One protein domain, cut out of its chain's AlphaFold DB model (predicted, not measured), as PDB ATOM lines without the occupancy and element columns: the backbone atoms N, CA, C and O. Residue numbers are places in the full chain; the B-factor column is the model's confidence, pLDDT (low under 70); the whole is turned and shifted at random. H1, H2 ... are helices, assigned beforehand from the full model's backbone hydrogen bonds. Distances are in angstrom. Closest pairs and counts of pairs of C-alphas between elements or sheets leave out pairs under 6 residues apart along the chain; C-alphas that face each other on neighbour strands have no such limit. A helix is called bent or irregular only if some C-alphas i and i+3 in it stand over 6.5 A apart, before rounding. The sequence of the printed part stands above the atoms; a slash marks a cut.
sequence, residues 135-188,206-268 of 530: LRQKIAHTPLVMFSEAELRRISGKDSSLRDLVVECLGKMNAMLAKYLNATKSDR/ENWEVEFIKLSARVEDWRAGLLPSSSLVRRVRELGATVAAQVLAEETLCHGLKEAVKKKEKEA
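This is residues 135 to 188 and 206 to 268 of the 530 residues of the protein "WW/Rsp5/WWP" of Nannochloropsis gaditana (UniProt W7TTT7). A long helical hairpin makes one side of the model: H4 folds back beside the first part of the much longer H5, whose residues 248 to 268 stick out as a straight free arm. H3 crosses the first half of H5 at a slant, the short H2 lies crosswise by the first ends of H3 and H5, and the small H1 is set off from the other helices on a link. The printed part has 117 residues with five named helices, in the order H1, H2, H3, H4, H5, and no named strand; its class is all helix. It is loose, with a radius of gyration of the C-alphas of 18.2 A, and elongated, spanning 63 by 33 by 22 A, the arm of H5 making much of the length.

H1 covers residues 135 to 140, with C-alpha 135 at (-81.561, -58.358, 58.088). H2 covers residues 149 to 156. H3 runs from residue 160, with its C-alpha at (-68.763, -81.789, 82.626), to residue 186, 39.0 A from first to last C-alpha. After the cut, H4 covers residues 206 to 223, 26.1 A long. H5 covers residues 229 to 268, 57.8 A long, and its C-alpha 268 is at (-66.114, -26.085, 85.151). No helix is bent.

H1 touches no helix. H2 touches residues 162 to 163 of H3, at a steep tilt of 64 degrees, opposite ways; the closest C-alphas, of Ser 156 and Arg 163, are 5.1 A apart. H2 and H5 are close but not clearly touching, about perpendicular at 83 degrees, with the closest C-alphas, of Ile 155 and Ser 229, 6.5 A apart. Residues 166 to 169 of H3 touch residues 233 to 240 of H5, at a steep tilt of 41 degrees, the same way; the closest C-alphas, of Cys 169 and Gly 240, are 6.6 A apart. H4 and H5 form a helical hairpin, at a shallow tilt of 23 degrees, opposite ways; H5 touches H4 with residues 229 to 239 alone, and the closest C-alphas, of Trp 222 and Ser 229, are 6.9 A apart. H3 and H4 are apart, and so are H2 and H4. The packing of the helices is mostly crossed, but only just. In H1, H2, H4 and H5 every O i to N i+4 pair is within hydrogen-bond range; in H3, 22 of 23 are.

The C-alphas of Gly 225 and Ala 268, the two farthest apart, are 63.0 A apart. Residues 182 to 188, of which 182 to 186 belong to H3, stand free, as do residues 248 to 268 of H5; the body without them spans 37 by 27 by 20 A. Residues 189 to 205 are not printed, and C-alphas 188 and 206 are 17.3 A apart across the cut. The links H2 to H3 and H4 to H5 are tight, and H1 to H2 is short. The mean pLDDT of the printed part is 76.6; residues 135 to 146, 184 to 188 and 206 are under 70.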
ATOM      1  N   LEU A 135     -82.585 -57.532  57.437       39.12
ATOM      2  CA  LEU A 135     -81.561 -58.358  58.088       39.12
ATOM      3  C   LEU A 135     -81.720 -58.323  59.620       39.12
ATOM      4  O   LEU A 135     -81.698 -59.369  60.262       39.12
ATOM      5  N   ARG A 136     -81.971 -57.140  60.199       43.38
ATOM      6  CA  ARG A 136     -82.220 -56.960  61.642       43.38
ATOM      7  C   ARG A 136     -83.483 -57.681  62.117       43.38
ATOM      8  O   ARG A 136     -83.433 -58.334  63.154       43.38
ATOM      9  N   GLN A 137     -84.575 -57.653  61.348       42.66
ATOM     10  CA  GLN A 137     -85.765 -58.469  61.628       42.66
ATOM     11  C   GLN A 137     -85.448 -59.972  61.570       42.66
ATOM     12  O   GLN A 137     -85.837 -60.710  62.469       42.66
ATOM     13  N   LYS A 138     -84.675 -60.436  60.577       44.62
ATOM     14  CA  LYS A 138     -84.227 -61.840  60.525       44.62
ATOM     15  C   LYS A 138     -83.369 -62.232  61.728       44.62
ATOM     16  O   LYS A 138     -83.541 -63.339  62.218       44.62
ATOM     17  N   ILE A 139     -82.513 -61.348  62.241       46.09
ATOM     18  CA  ILE A 139     -81.741 -61.592  63.473       46.09
ATOM     19  C   ILE A 139     -82.666 -61.621  64.702       46.09
ATOM     20  O   ILE A 139     -82.570 -62.545  65.500       46.09
ATOM     21  N   ALA A 140     -83.618 -60.691  64.820       43.19
ATOM     22  CA  ALA A 140     -84.595 -60.664  65.916       43.19
ATOM     23  C   ALA A 140     -85.534 -61.891  65.949       43.19
ATOM     24  O   ALA A 140     -86.043 -62.244  67.010       43.19
ATOM     25  N   HIS A 141     -85.738 -62.551  64.804       37.06
ATOM     26  CA  HIS A 141     -86.483 -63.809  64.675       37.06
ATOM     27  C   HIS A 141     -85.583 -65.045  64.491       37.06
ATOM     28  O   HIS A 141     -86.092 -66.152  64.318       37.06
ATOM     29  N   THR A 142     -84.255 -64.892  64.543       41.59
ATOM     30  CA  THR A 142     -83.341 -66.036  64.625       41.59
ATOM     31  C   THR A 142     -83.409 -66.558  66.058       41.59
ATOM     32  O   THR A 142     -83.116 -65.793  66.980       41.59
ATOM     33  N   PRO A 143     -83.800 -67.824  66.295       41.91
ATOM     34  CA  PRO A 143     -83.818 -68.354  67.650       41.91
ATOM     35  C   PRO A 143     -82.404 -68.296  68.236       41.91
ATOM     36  O   PRO A 143     -81.433 -68.638  67.556       41.91
ATOM     37  N   LEU A 144     -82.290 -67.889  69.507       48.12
ATOM     38  CA  LEU A 144     -81.046 -68.045  70.264       48.12
ATOM     39  C   LEU A 144     -80.549 -69.488  70.108       48.12
ATOM     40  O   LEU A 144     -81.358 -70.419  70.073       48.12
ATOM     41  N   VAL A 145     -79.228 -69.679  70.034       58.09
ATOM     42  CA  VAL A 145     -78.617 -71.007  69.854       58.09
ATOM     43  C   VAL A 145     -78.741 -71.815  71.151       58.09
ATOM     44  O   VAL A 145     -77.806 -71.951  71.939       58.09
ATOM     45  N   MET A 146     -79.947 -72.326  71.379       68.75
ATOM     46  CA  MET A 146     -80.300 -73.213  72.473       68.75
ATOM     47  C   MET A 146     -79.844 -74.621  72.100       68.75
ATOM     48  O   MET A 146     -80.402 -75.259  71.206       68.75
ATOM     49  N   PHE A 147     -78.816 -75.107  72.789       79.56
ATOM     50  CA  PHE A 147     -78.459 -76.519  72.764       79.56
ATOM     51  C   PHE A 147     -79.399 -77.272  73.702       79.56
ATOM     52  O   PHE A 147     -79.572 -76.888  74.861       79.56
ATOM     53  N   SER A 148     -79.990 -78.359  73.218       84.31
ATOM     54  CA  SER A 148     -80.742 -79.273  74.072       84.31
ATOM     55  C   SER A 148     -79.821 -79.968  75.082       84.31
ATOM     56  O   SER A 148     -78.627 -80.166  74.843       84.31
ATOM     57  N   GLU A 149     -80.391 -80.429  76.197       74.69
ATOM     58  CA  GLU A 149     -79.689 -81.245  77.202       74.69
ATOM     59  C   GLU A 149     -78.995 -82.475  76.578       74.69
ATOM     60  O   GLU A 149     -77.917 -82.880  77.013       74.69
ATOM     61  N   ALA A 150     -79.580 -83.047  75.520       80.38
ATOM     62  CA  ALA A 150     -79.003 -84.160  74.774       80.38
ATOM     63  C   ALA A 150     -77.771 -83.751  73.946       80.38
ATOM     64  O   ALA A 150     -76.807 -84.511  73.876       80.38
ATOM     65  N   GLU A 151     -77.768 -82.562  73.340       82.12
ATOM     66  CA  GLU A 151     -76.610 -82.041  72.604       82.12
ATOM     67  C   GLU A 151     -75.485 -81.616  73.544       82.12
ATOM     68  O   GLU A 151     -74.338 -81.980  73.300       82.12
ATOM     69  N   LEU A 152     -75.796 -80.943  74.658       80.69
ATOM     70  CA  LEU A 152     -74.802 -80.587  75.678       80.69
ATOM     71  C   LEU A 152     -74.059 -81.830  76.199       80.69
ATOM     72  O   LEU A 152     -72.836 -81.799  76.328       80.69
ATOM     73  N   ARG A 153     -74.769 -82.952  76.398       79.50
ATOM     74  CA  ARG A 153     -74.168 -84.253  76.758       79.50
ATOM     75  C   ARG A 153     -73.306 -84.868  75.644       79.50
ATOM     76  O   ARG A 153     -72.334 -85.557  75.948       79.50
ATOM     77  N   ARG A 154     -73.616 -84.625  74.362       80.19
ATOM     78  CA  ARG A 154     -72.755 -85.036  73.227       80.19
ATOM     79  C   ARG A 154     -71.492 -84.178  73.123       80.19
ATOM     80  O   ARG A 154     -70.444 -84.705  72.767       80.19
ATOM     81  N   ILE A 155     -71.589 -82.884  73.434       74.81
ATOM     82  CA  ILE A 155     -70.451 -81.951  73.449       74.81
ATOM     83  C   ILE A 155     -69.480 -82.316  74.582       74.81
ATOM     84  O   ILE A 155     -68.281 -82.421  74.334       74.81
ATOM     85  N   SER A 156     -69.986 -82.560  75.798       80.44
ATOM     86  CA  SER A 156     -69.160 -82.916  76.963       80.44
ATOM     87  C   SER A 156     -68.549 -84.312  76.898       80.44
ATOM     88  O   SER A 156     -67.473 -84.552  77.445       80.44
ATOM     89  N   GLY A 157     -69.274 -85.281  76.330       84.56
ATOM     90  CA  GLY A 157     -69.011 -86.686  76.624       84.56
ATOM     91  C   GLY A 157     -69.042 -86.908  78.141       84.56
ATOM     92  O   GLY A 157     -70.039 -86.596  78.792       84.56
ATOM     93  N   LYS A 158     -67.930 -87.395  78.709       70.19
ATOM     94  CA  LYS A 158     -67.758 -87.587  80.163       70.19
ATOM     95  C   LYS A 158     -67.283 -86.339  80.930       70.19
ATOM     96  O   LYS A 158     -67.272 -86.386  82.154       70.19
ATOM     97  N   ASP A 159     -66.866 -85.266  80.256       74.88
ATOM     98  CA  ASP A 159     -66.230 -84.104  80.894       74.88
ATOM     99  C   ASP A 159     -67.222 -82.945  81.085       74.88
ATOM    100  O   ASP A 159     -67.476 -82.152  80.174       74.88
ATOM    101  N   SER A 160     -67.799 -82.844  82.287       78.81
ATOM    102  CA  SER A 160     -68.763 -81.789  82.626       78.81
ATOM    103  C   SER A 160     -68.174 -80.380  82.528       78.81
ATOM    104  O   SER A 160     -68.889 -79.468  82.122       78.81
ATOM    105  N   SER A 161     -66.869 -80.198  82.778       76.00
ATOM    106  CA  SER A 161     -66.230 -78.871  82.727       76.00
ATOM    107  C   SER A 161     -66.342 -78.218  81.344       76.00
ATOM    108  O   SER A 161     -66.435 -76.997  81.215       76.00
ATOM    109  N   LEU A 162     -66.392 -79.042  80.295       74.50
ATOM    110  CA  LEU A 162     -66.514 -78.609  78.911       74.50
ATOM    111  C   LEU A 162     -67.959 -78.212  78.562       74.50
ATOM    112  O   LEU A 162     -68.156 -77.244  77.827       74.50
ATOM    113  N   ARG A 163     -68.967 -78.888  79.137       83.56
ATOM    114  CA  ARG A 163     -70.374 -78.445  79.079       83.56
ATOM    115  C   ARG A 163     -70.526 -77.080  79.736       83.56
ATOM    116  O   ARG A 163     -71.096 -76.181  79.123       83.56
ATOM    117  N   ASP A 164     -70.017 -76.941  80.954       80.94
ATOM    118  CA  ASP A 164     -70.230 -75.748  81.769       80.94
ATOM    119  C   ASP A 164     -69.568 -74.525  81.115       80.94
ATOM    120  O   ASP A 164     -70.214 -73.491  80.962       80.94
ATOM    121  N   LEU A 165     -68.353 -74.684  80.573       79.25
ATOM    122  CA  LEU A 165     -67.672 -73.663  79.766       79.25
ATOM    123  C   LEU A 165     -68.480 -73.241  78.524       79.25
ATOM    124  O   LEU A 165     -68.561 -72.053  78.217       79.25
ATOM    125  N   VAL A 166     -69.077 -74.189  77.790       80.69
ATOM    126  CA  VAL A 166     -69.888 -73.873  76.597       80.69
ATOM    127  C   VAL A 166     -71.164 -73.122  76.985       80.69
ATOM    128  O   VAL A 166     -71.494 -72.122  76.349       80.69
ATOM    129  N   VAL A 167     -71.847 -73.545  78.054       82.38
ATOM    130  CA  VAL A 167     -73.038 -72.859  78.582       82.38
ATOM    131  C   VAL A 167     -72.689 -71.453  79.088       82.38
ATOM    132  O   VAL A 167     -73.411 -70.505  78.781       82.38
ATOM    133  N   GLU A 168     -71.566 -71.283  79.789       83.00
ATOM    134  CA  GLU A 168     -71.096 -69.984  80.283       83.00
ATOM    135  C   GLU A 168     -70.747 -69.025  79.133       83.00
ATOM    136  O   GLU A 168     -71.196 -67.875  79.129       83.00
ATOM    137  N   CYS A 169     -69.998 -69.490  78.124       79.38
ATOM    138  CA  CYS A 169     -69.671 -68.695  76.940       79.38
ATOM    139  C   CYS A 169     -70.935 -68.251  76.192       79.38
ATOM    140  O   CYS A 169     -71.079 -67.065  75.894       79.38
ATOM    141  N   LEU A 170     -71.877 -69.163  75.934       82.69
ATOM    142  CA  LEU A 170     -73.136 -68.840  75.254       82.69
ATOM    143  C   LEU A 170     -74.015 -67.898  76.088       82.69
ATOM    144  O   LEU A 170     -74.585 -66.955  75.543       82.69
ATOM    145  N   GLY A 171     -74.076 -68.090  77.409       84.00
ATOM    146  CA  GLY A 171     -74.769 -67.187  78.330       84.00
ATOM    147  C   GLY A 171     -74.205 -65.765  78.283       84.00
ATOM    148  O   GLY A 171     -74.961 -64.807  78.125       84.00
ATOM    149  N   LYS A 172     -72.873 -65.621  78.320       81.06
ATOM    150  CA  LYS A 172     -72.183 -64.326  78.172       81.06
ATOM    151  C   LYS A 172     -72.436 -63.691  76.800       81.06
ATOM    152  O   LYS A 172     -72.744 -62.503  76.737       81.06
ATOM    153  N   MET A 173     -72.375 -64.471  75.720       80.00
ATOM    154  CA  MET A 173     -72.670 -64.011  74.354       80.00
ATOM    155  C   MET A 173     -74.109 -63.501  74.210       80.00
ATOM    156  O   MET A 173     -74.317 -62.393  73.718       80.00
ATOM    157  N   ASN A 174     -75.090 -64.248  74.718       79.75
ATOM    158  CA  ASN A 174     -76.496 -63.841  74.718       79.75
ATOM    159  C   ASN A 174     -76.732 -62.594  75.591       79.75
ATOM    160  O   ASN A 174     -77.487 -61.708  75.198       79.75
ATOM    161  N   ALA A 175     -76.054 -62.475  76.739       78.69
ATOM    162  CA  ALA A 175     -76.151 -61.300  77.607       78.69
ATOM    163  C   ALA A 175     -75.574 -60.025  76.960       78.69
ATOM    164  O   ALA A 175     -76.160 -58.953  77.099       78.69
ATOM    165  N   MET A 176     -74.461 -60.120  76.222       78.38
ATOM    166  CA  MET A 176     -73.925 -58.984  75.455       78.38
ATOM    167  C   MET A 176     -74.832 -58.615  74.279       78.38
ATOM    168  O   MET A 176     -75.120 -57.436  74.087       78.38
ATOM    169  N   LEU A 177     -75.352 -59.607  73.545       79.19
ATOM    170  CA  LEU A 177     -76.306 -59.370  72.459       79.19
ATOM    171  C   LEU A 177     -77.576 -58.673  72.976       79.19
ATOM    172  O   LEU A 177     -78.033 -57.708  72.370       79.19
ATOM    173  N   ALA A 178     -78.099 -59.086  74.134       76.38
ATOM    174  CA  ALA A 178     -79.236 -58.438  74.786       76.38
ATOM    175  C   ALA A 178     -78.928 -56.998  75.240       76.38
ATOM    176  O   ALA A 178     -79.753 -56.108  75.029       76.38
ATOM    177  N   LYS A 179     -77.739 -56.733  75.810       76.69
ATOM    178  CA  LYS A 179     -77.293 -55.364  76.135       76.69
ATOM    179  C   LYS A 179     -77.246 -54.484  74.881       76.69
ATOM    180  O   LYS A 179     -77.834 -53.405  74.878       76.69
ATOM    181  N   TYR A 180     -76.622 -54.962  73.803       74.25
ATOM    182  CA  TYR A 180     -76.514 -54.242  72.532       74.25
ATOM    183  C   TYR A 180     -77.885 -53.975  71.884       74.25
ATOM    184  O   TYR A 180     -78.174 -52.846  71.484       74.25
ATOM    185  N   LEU A 181     -78.780 -54.969  71.860       75.38
ATOM    186  CA  LEU A 181     -80.156 -54.841  71.353       75.38
ATOM    187  C   LEU A 181     -81.064 -53.935  72.206       75.38
ATOM    188  O   LEU A 181     -82.165 -53.603  71.762       75.38
ATOM    189  N   ASN A 182     -80.635 -53.539  73.407       72.12
ATOM    190  CA  ASN A 182     -81.343 -52.577  74.252       72.12
ATOM    191  C   ASN A 182     -80.720 -51.175  74.161       72.12
ATOM    192  O   ASN A 182     -81.456 -50.216  73.937       72.12
ATOM    193  N   ALA A 183     -79.388 -51.049  74.206       72.00
ATOM    194  CA  ALA A 183     -78.685 -49.781  73.971       72.00
ATOM    195  C   ALA A 183     -79.048 -49.174  72.600       72.00
ATOM    196  O   ALA A 183     -79.426 -48.010  72.496       72.00
ATOM    197  N   THR A 184     -79.089 -49.999  71.546       63.16
ATOM    198  CA  THR A 184     -79.489 -49.563  70.190       63.16
ATOM    199  C   THR A 184     -80.961 -49.145  70.046       63.16
ATOM    200  O   THR A 184     -81.310 -48.577  69.010       63.16
ATOM    201  N   LYS A 185     -81.815 -49.385  71.054       60.00
ATOM    202  CA  LYS A 185     -83.195 -48.861  71.125       60.00
ATOM    203  C   LYS A 185     -83.299 -47.568  71.937       60.00
ATOM    204  O   LYS A 185     -84.143 -46.739  71.622       60.00
ATOM    205  N   SER A 186     -82.475 -47.429  72.974       49.34
ATOM    206  CA  SER A 186     -82.456 -46.281  73.886       49.34
ATOM    207  C   SER A 186     -81.681 -45.106  73.277       49.34
ATOM    208  O   SER A 186     -82.239 -44.052  72.965       49.34
ATOM    209  N   ASP A 187     -80.398 -45.324  73.000       51.19
ATOM    210  CA  ASP A 187     -79.413 -44.236  72.994       51.19
ATOM    211  C   ASP A 187     -79.284 -43.558  71.622       51.19
ATOM    212  O   ASP A 187     -78.689 -42.489  71.479       51.19
ATOM    213  N   ARG A 188     -79.859 -44.158  70.571       45.62
ATOM    214  CA  ARG A 188     -79.688 -43.676  69.192       45.62
ATOM    215  C   ARG A 188     -80.349 -42.316  68.948       45.62
ATOM    216  O   ARG A 188     -79.808 -41.499  68.213       45.62
ATOM    217  N   GLU A 206     -69.005 -54.708  63.453       65.94
ATOM    218  CA  GLU A 206     -69.172 -55.479  62.209       65.94
ATOM    219  C   GLU A 206     -68.315 -56.761  62.207       65.94
ATOM    220  O   GLU A 206     -68.747 -57.817  61.740       65.94
ATOM    221  N   ASN A 207     -67.130 -56.708  62.825       72.62
ATOM    222  CA  ASN A 207     -66.255 -57.872  62.997       72.62
ATOM    223  C   ASN A 207     -66.850 -58.933  63.942       72.62
ATOM    224  O   ASN A 207     -66.671 -60.131  63.707       72.62
ATOM    225  N   TRP A 208     -67.576 -58.515  64.987       74.62
ATOM    226  CA  TRP A 208     -68.248 -59.432  65.913       74.62
ATOM    227  C   TRP A 208     -69.388 -60.191  65.228       74.62
ATOM    228  O   TRP A 208     -69.445 -61.418  65.326       74.62
ATOM    229  N   GLU A 209     -70.256 -59.494  64.488       74.75
ATOM    230  CA  GLU A 209     -71.374 -60.124  63.767       74.75
ATOM    231  C   GLU A 209     -70.864 -61.171  62.754       74.75
ATOM    232  O   GLU A 209     -71.388 -62.286  62.679       74.75
ATOM    233  N   VAL A 210     -69.771 -60.864  62.047       76.62
ATOM    234  CA  VAL A 210     -69.122 -61.779  61.095       76.62
ATOM    235  C   VAL A 210     -68.527 -63.022  61.774       76.62
ATOM    236  O   VAL A 210     -68.685 -64.130  61.255       76.62
ATOM    237  N   GLU A 211     -67.856 -62.897  62.923       79.12
ATOM    238  CA  GLU A 211     -67.338 -64.066  63.655       79.12
ATOM    239  C   GLU A 211     -68.445 -64.884  64.340       79.12
ATOM    240  O   GLU A 211     -68.348 -66.113  64.388       79.12
ATOM    241  N   PHE A 212     -69.536 -64.251  64.785       79.50
ATOM    242  CA  PHE A 212     -70.716 -64.952  65.298       79.50
ATOM    243  C   PHE A 212     -71.364 -65.831  64.215       79.50
ATOM    244  O   PHE A 212     -71.639 -67.007  64.458       79.50
ATOM    245  N   ILE A 213     -71.530 -65.305  62.993       80.06
ATOM    246  CA  ILE A 213     -72.058 -66.056  61.840       80.06
ATOM    247  C   ILE A 213     -71.125 -67.218  61.447       80.06
ATOM    248  O   ILE A 213     -71.589 -68.310  61.117       80.06
ATOM    249  N   LYS A 214     -69.799 -67.034  61.533       82.12
ATOM    250  CA  LYS A 214     -68.833 -68.131  61.327       82.12
ATOM    251  C   LYS A 214     -68.919 -69.198  62.421       82.12
ATOM    252  O   LYS A 214     -68.697 -70.373  62.125       82.12
ATOM    253  N   LEU A 215     -69.213 -68.825  63.670       83.38
ATOM    254  CA  LEU A 215     -69.391 -69.796  64.750       83.38
ATOM    255  C   LEU A 215     -70.702 -70.573  64.596       83.38
ATOM    256  O   LEU A 215     -70.673 -71.792  64.734       83.38
ATOM    257  N   SER A 216     -71.824 -69.918  64.281       81.31
ATOM    258  CA  SER A 216     -73.111 -70.609  64.113       81.31
ATOM    259  C   SER A 216     -73.086 -71.596  62.942       81.31
ATOM    260  O   SER A 216     -73.513 -72.735  63.109       81.31
ATOM    261  N   ALA A 217     -72.465 -71.237  61.811       78.31
ATOM    262  CA  ALA A 217     -72.218 -72.175  60.714       78.31
ATOM    263  C   ALA A 217     -71.422 -73.415  61.176       78.31
ATOM    264  O   ALA A 217     -71.818 -74.543  60.900       78.31
ATOM    265  N   ARG A 218     -70.357 -73.222  61.970       79.75
ATOM    266  CA  ARG A 218     -69.553 -74.326  62.530       79.75
ATOM    267  C   ARG A 218     -70.281 -75.158  63.589       79.75
ATOM    268  O   ARG A 218     -69.919 -76.315  63.793       79.75
ATOM    269  N   VAL A 219     -71.278 -74.598  64.276       81.62
ATOM    270  CA  VAL A 219     -72.170 -75.357  65.167       81.62
ATOM    271  C   VAL A 219     -73.064 -76.286  64.346       81.62
ATOM    272  O   VAL A 219     -73.205 -77.447  64.719       81.62
ATOM    273  N   GLU A 220     -73.596 -75.829  63.210       83.75
ATOM    274  CA  GLU A 220     -74.378 -76.682  62.307       83.75
ATOM    275  C   GLU A 220     -73.513 -77.736  61.592       83.75
ATOM    276  O   GLU A 220     -73.900 -78.901  61.539       83.75
ATOM    277  N   ASP A 221     -72.296 -77.390  61.152       81.38
ATOM    278  CA  ASP A 221     -71.334 -78.374  60.628       81.38
ATOM    279  C   ASP A 221     -71.003 -79.455  61.679       81.38
ATOM    280  O   ASP A 221     -70.922 -80.643  61.363       81.38
ATOM    281  N   TRP A 222     -70.843 -79.072  62.952       89.75
ATOM    282  CA  TRP A 222     -70.650 -80.018  64.058       89.75
ATOM    283  C   TRP A 222     -71.909 -80.863  64.333       89.75
ATOM    284  O   TRP A 222     -71.792 -82.077  64.501       89.75
ATOM    285  N   ARG A 223     -73.112 -80.268  64.307       78.56
ATOM    286  CA  ARG A 223     -74.400 -80.988  64.421       78.56
ATOM    287  C   ARG A 223     -74.571 -82.031  63.312       78.56
ATOM    288  O   ARG A 223     -75.069 -83.123  63.582       78.56
ATOM    289  N   ALA A 224     -74.114 -81.719  62.100       84.25
ATOM    290  CA  ALA A 224     -74.087 -82.619  60.948       84.25
ATOM    291  C   ALA A 224     -72.949 -83.666  60.990       84.25
ATOM    292  O   ALA A 224     -72.859 -84.504  60.095       84.25
ATOM    293  N   GLY A 225     -72.075 -83.636  62.003       88.50
ATOM    294  CA  GLY A 225     -70.932 -84.547  62.138       88.50
ATOM    295  C   GLY A 225     -69.741 -84.231  61.222       88.50
ATOM    296  O   GLY A 225     -68.805 -85.024  61.150       88.50
ATOM    297  N   LEU A 226     -69.752 -83.081  60.538       84.19
ATOM    298  CA  LEU A 226     -68.715 -82.649  59.592       84.19
ATOM    299  C   LEU A 226     -67.486 -82.035  60.287       84.19
ATOM    300  O   LEU A 226     -66.419 -81.940  59.682       84.19
ATOM    301  N   LEU A 227     -67.611 -81.637  61.559       86.94
ATOM    302  CA  LEU A 227     -66.506 -81.137  62.384       86.94
ATOM    303  C   LEU A 227     -66.336 -81.963  63.669       86.94
ATOM    304  O   LEU A 227     -67.319 -82.218  64.365       86.94
ATOM    305  N   PRO A 228     -65.097 -82.318  64.066       89.12
ATOM    306  CA  PRO A 228     -64.846 -82.948  65.356       89.12
ATOM    307  C   PRO A 228     -65.031 -81.936  66.499       89.12
ATOM    308  O   PRO A 228     -64.642 -80.771  66.383       89.12
ATOM    309  N   SER A 229     -65.559 -82.391  67.641       85.44
ATOM    310  CA  SER A 229     -65.854 -81.536  68.806       85.44
ATOM    311  C   SER A 229     -64.647 -80.722  69.295       85.44
ATOM    312  O   SER A 229     -64.812 -79.596  69.756       85.44
ATOM    313  N   SER A 230     -63.424 -81.239  69.142       84.88
ATOM    314  CA  SER A 230     -62.178 -80.532  69.473       84.88
ATOM    315  C   SER A 230     -61.982 -79.238  68.672       84.88
ATOM    316  O   SER A 230     -61.537 -78.238  69.236       84.88
ATOM    317  N   SER A 231     -62.359 -79.216  67.389       83.19
ATOM    318  CA  SER A 231     -62.281 -78.023  66.534       83.19
ATOM    319  C   SER A 231     -63.315 -76.967  66.924       83.19
ATOM    320  O   SER A 231     -62.999 -75.775  66.927       83.19
ATOM    321  N   LEU A 232     -64.528 -77.390  67.304       85.62
ATOM    322  CA  LEU A 232     -65.560 -76.485  67.814       85.62
ATOM    323  C   LEU A 232     -65.132 -75.876  69.158       85.62
ATOM    324  O   LEU A 232     -65.092 -74.657  69.294       85.62
ATOM    325  N   VAL A 233     -64.718 -76.711  70.119       84.69
ATOM    326  CA  VAL A 233     -64.261 -76.283  71.456       84.69
ATOM    327  C   VAL A 233     -63.059 -75.345  71.369       84.69
ATOM    328  O   VAL A 233     -63.017 -74.334  72.072       84.69
ATOM    329  N   ARG A 234     -62.104 -75.623  70.471       88.25
ATOM    330  CA  ARG A 234     -60.994 -74.704  70.200       88.25
ATOM    331  C   ARG A 234     -61.506 -73.349  69.705       88.25
ATOM    332  O   ARG A 234     -61.073 -72.333  70.239       88.25
ATOM    333  N   ARG A 235     -62.433 -73.308  68.738       85.44
ATOM    334  CA  ARG A 235     -62.930 -72.028  68.203       85.44
ATOM    335  C   ARG A 235     -63.801 -71.258  69.200       85.44
ATOM    336  O   ARG A 235     -63.713 -70.036  69.226       85.44
ATOM    337  N   VAL A 236     -64.569 -71.940  70.053       84.62
ATOM    338  CA  VAL A 236     -65.313 -71.309  71.160       84.62
ATOM    339  C   VAL A 236     -64.349 -70.659  72.160       84.62
ATOM    340  O   VAL A 236     -64.575 -69.520  72.558       84.62
ATOM    341  N   ARG A 237     -63.233 -71.320  72.508       84.25
ATOM    342  CA  ARG A 237     -62.184 -70.730  73.363       84.25
ATOM    343  C   ARG A 237     -61.473 -69.547  72.700       84.25
ATOM    344  O   ARG A 237     -61.267 -68.534  73.358       84.25
ATOM    345  N   GLU A 238     -61.128 -69.651  71.413       86.56
ATOM    346  CA  GLU A 238     -60.542 -68.539  70.646       86.56
ATOM    347  C   GLU A 238     -61.484 -67.324  70.607       86.56
ATOM    348  O   GLU A 238     -61.055 -66.214  70.910       86.56
ATOM    349  N   LEU A 239     -62.772 -67.526  70.301       84.62
ATOM    350  CA  LEU A 239     -63.755 -66.441  70.264       84.62
ATOM    351  C   LEU A 239     -63.989 -65.840  71.658       84.62
ATOM    352  O   LEU A 239     -63.989 -64.621  71.803       84.62
ATOM    353  N   GLY A 240     -64.131 -66.680  72.688       84.06
ATOM    354  CA  GLY A 240     -64.305 -66.243  74.074       84.06
ATOM    355  C   GLY A 240     -63.126 -65.421  74.603       84.06
ATOM    356  O   GLY A 240     -63.340 -64.468  75.347       84.06
ATOM    357  N   ALA A 241     -61.896 -65.732  74.179       80.44
ATOM    358  CA  ALA A 241     -60.711 -64.941  74.508       80.44
ATOM    359  C   ALA A 241     -60.723 -63.562  73.823       80.44
ATOM    360  O   ALA A 241     -60.484 -62.555  74.489       80.44
ATOM    361  N   THR A 242     -61.059 -63.496  72.528       80.88
ATOM    362  CA  THR A 242     -61.218 -62.223  71.796       80.88
ATOM    363  C   THR A 242     -62.305 -61.348  72.422       80.88
ATOM    364  O   THR A 242     -62.085 -60.165  72.661       80.88
ATOM    365  N   VAL A 243     -63.453 -61.945  72.760       78.12
ATOM    366  CA  VAL A 243     -64.563 -61.283  73.459       78.12
ATOM    367  C   VAL A 243     -64.123 -60.735  74.814       78.12
ATOM    368  O   VAL A 243     -64.371 -59.570  75.105       78.12
ATOM    369  N   ALA A 244     -63.444 -61.538  75.638       74.81
ATOM    370  CA  ALA A 244     -62.971 -61.089  76.946       74.81
ATOM    371  C   ALA A 244     -61.973 -59.923  76.828       74.81
ATOM    372  O   ALA A 244     -62.057 -58.967  77.595       74.81
ATOM    373  N   ALA A 245     -61.072 -59.964  75.841       77.38
ATOM    374  CA  ALA A 245     -60.148 -58.867  75.564       77.38
ATOM    375  C   ALA A 245     -60.873 -57.585  75.108       77.38
ATOM    376  O   ALA A 245     -60.521 -56.498  75.564       77.38
ATOM    377  N   GLN A 246     -61.904 -57.701  74.261       76.81
ATOM    378  CA  GLN A 246     -62.698 -56.552  73.815       76.81
ATOM    379  C   GLN A 246     -63.535 -55.948  74.952       76.81
ATOM    380  O   GLN A 246     -63.523 -54.732  75.119       76.81
ATOM    381  N   VAL A 247     -64.191 -56.766  75.781       75.88
ATOM    382  CA  VAL A 247     -64.956 -56.280  76.946       75.88
ATOM    383  C   VAL A 247     -64.047 -55.527  77.921       75.88
ATOM    384  O   VAL A 247     -64.402 -54.438  78.357       75.88
ATOM    385  N   LEU A 248     -62.842 -56.036  78.206       76.81
ATOM    386  CA  LEU A 248     -61.864 -55.330  79.046       76.81
ATOM    387  C   LEU A 248     -61.384 -54.006  78.416       76.81
ATOM    388  O   LEU A 248     -61.176 -53.017  79.124       76.81
ATOM    389  N   ALA A 249     -61.231 -53.950  77.089       77.56
ATOM    390  CA  ALA A 249     -60.914 -52.709  76.381       77.56
ATOM    391  C   ALA A 249     -62.062 -51.681  76.464       77.56
ATOM    392  O   ALA A 249     -61.825 -50.508  76.747       77.56
ATOM    393  N   GLU A 250     -63.311 -52.113  76.289       78.00
ATOM    394  CA  GLU A 250     -64.494 -51.253  76.419       78.00
ATOM    395  C   GLU A 250     -64.709 -50.781  77.866       78.00
ATOM    396  O   GLU A 250     -65.007 -49.606  78.086       78.00
ATOM    397  N   GLU A 251     -64.483 -51.635  78.870       82.00
ATOM    398  CA  GLU A 251     -64.563 -51.255  80.288       82.00
ATOM    399  C   GLU A 251     -63.491 -50.221  80.668       82.00
ATOM    400  O   GLU A 251     -63.806 -49.223  81.323       82.00
ATOM    401  N   THR A 252     -62.243 -50.392  80.211       85.38
ATOM    402  CA  THR A 252     -61.176 -49.397  80.442       85.38
ATOM    403  C   THR A 252     -61.437 -48.076  79.714       85.38
ATOM    404  O   THR A 252     -61.215 -47.012  80.297       85.38
ATOM    405  N   LEU A 253     -61.988 -48.108  78.496       79.06
ATOM    406  CA  LEU A 253     -62.378 -46.904  77.757       79.06
ATOM    407  C   LEU A 253     -63.557 -46.172  78.426       79.06
ATOM    408  O   LEU A 253     -63.509 -44.951  78.591       79.06
ATOM    409  N   CYS A 254     -64.572 -46.900  78.900       75.81
ATOM    410  CA  CYS A 254     -65.683 -46.329  79.666       75.81
ATOM    411  C   CYS A 254     -65.224 -45.739  81.010       75.81
ATOM    412  O   CYS A 254     -65.731 -44.695  81.426       75.81
ATOM    413  N   HIS A 255     -64.253 -46.360  81.688       85.56
ATOM    414  CA  HIS A 255     -63.645 -45.792  82.894       85.56
ATOM    415  C   HIS A 255     -62.852 -44.512  82.577       85.56
ATOM    416  O   HIS A 255     -62.947 -43.528  83.314       85.56
ATOM    417  N   GLY A 256     -62.100 -44.495  81.471       86.81
ATOM    418  CA  GLY A 256     -61.381 -43.311  80.994       86.81
ATOM    419  C   GLY A 256     -62.318 -42.137  80.693       86.81
ATOM    420  O   GLY A 256     -62.066 -41.021  81.142       86.81
ATOM    421  N   LEU A 257     -63.440 -42.395  80.012       78.88
ATOM    422  CA  LEU A 257     -64.473 -41.390  79.741       78.88
ATOM    423  C   LEU A 257     -65.115 -40.849  81.026       78.88
ATOM    424  O   LEU A 257     -65.260 -39.637  81.156       78.88
ATOM    425  N   LYS A 258     -65.449 -41.711  81.996       88.31
ATOM    426  CA  LYS A 258     -66.034 -41.277  83.279       88.31
ATOM    427  C   LYS A 258     -65.103 -40.354  84.064       88.31
ATOM    428  O   LYS A 258     -65.545 -39.305  84.521       88.31
ATOM    429  N   GLU A 259     -63.816 -40.686  84.174       92.06
ATOM    430  CA  GLU A 259     -62.851 -39.793  84.832       92.06
ATOM    431  C   GLU A 259     -62.571 -38.520  84.007       92.06
ATOM    432  O   GLU A 259     -62.317 -37.471  84.593       92.06
ATOM    433  N   ALA A 260     -62.682 -38.556  82.673       85.81
ATOM    434  CA  ALA A 260     -62.565 -37.361  81.831       85.81
ATOM    435  C   ALA A 260     -63.758 -36.394  81.978       85.81
ATOM    436  O   ALA A 260     -63.548 -35.182  82.037       85.81
ATOM    437  N   VAL A 261     -64.992 -36.906  82.084       88.88
ATOM    438  CA  VAL A 261     -66.197 -36.103  82.376       88.88
ATOM    439  C   VAL A 261     -66.086 -35.481  83.767       88.88
ATOM    440  O   VAL A 261     -66.102 -34.263  83.891       88.88
ATOM    441  N   LYS A 262     -65.819 -36.299  84.785       92.88
ATOM    442  CA  LYS A 262     -65.608 -35.891  86.185       92.88
ATOM    443  C   LYS A 262     -64.454 -34.900  86.374       92.88
ATOM    444  O   LYS A 262     -64.472 -34.076  87.286       92.88
ATOM    445  N   LYS A 263     -63.434 -34.956  85.510       94.00
ATOM    446  CA  LYS A 263     -62.388 -33.932  85.430       94.00
ATOM    447  C   LYS A 263     -62.937 -32.621  84.851       94.00
ATOM    448  O   LYS A 263     -62.691 -31.576  85.444       94.00
ATOM    449  N   LYS A 264     -63.684 -32.666  83.743       88.31
ATOM    450  CA  LYS A 264     -64.302 -31.473  83.137       88.31
ATOM    451  C   LYS A 264     -65.340 -30.806  84.038       88.31
ATOM    452  O   LYS A 264     -65.393 -29.583  84.057       88.31
ATOM    453  N   GLU A 265     -66.114 -31.573  84.801       90.81
ATOM    454  CA  GLU A 265     -67.037 -31.050  85.819       90.81
ATOM    455  C   GLU A 265     -66.270 -30.216  86.854       90.81
ATOM    456  O   GLU A 265     -66.591 -29.050  87.063       90.81
ATOM    457  N   LYS A 266     -65.162 -30.744  87.391       93.19
ATOM    458  CA  LYS A 266     -64.288 -29.999  88.315       93.19
ATOM    459  C   LYS A 266     -63.584 -28.799  87.682       93.19
ATOM    460  O   LYS A 266     -63.359 -27.803  88.361       93.19
ATOM    461  N   GLU A 267     -63.213 -28.876  86.406       90.62
ATOM    462  CA  GLU A 267     -62.655 -27.732  85.672       90.62
ATOM    463  C   GLU A 267     -63.720 -26.643  85.438       90.62
ATOM    464  O   GLU A 267     -63.399 -25.460  85.527       90.62
ATOM    465  N   ALA A 268     -64.990 -27.017  85.235       85.12
ATOM    466  CA  ALA A 268     -66.114 -26.085  85.151       85.12
ATOM    467  C   ALA A 268     -66.426 -25.440  86.514       85.12
ATOM    468  O   ALA A 268     -66.487 -24.214  86.595       85.12
TER     469      ALA A 268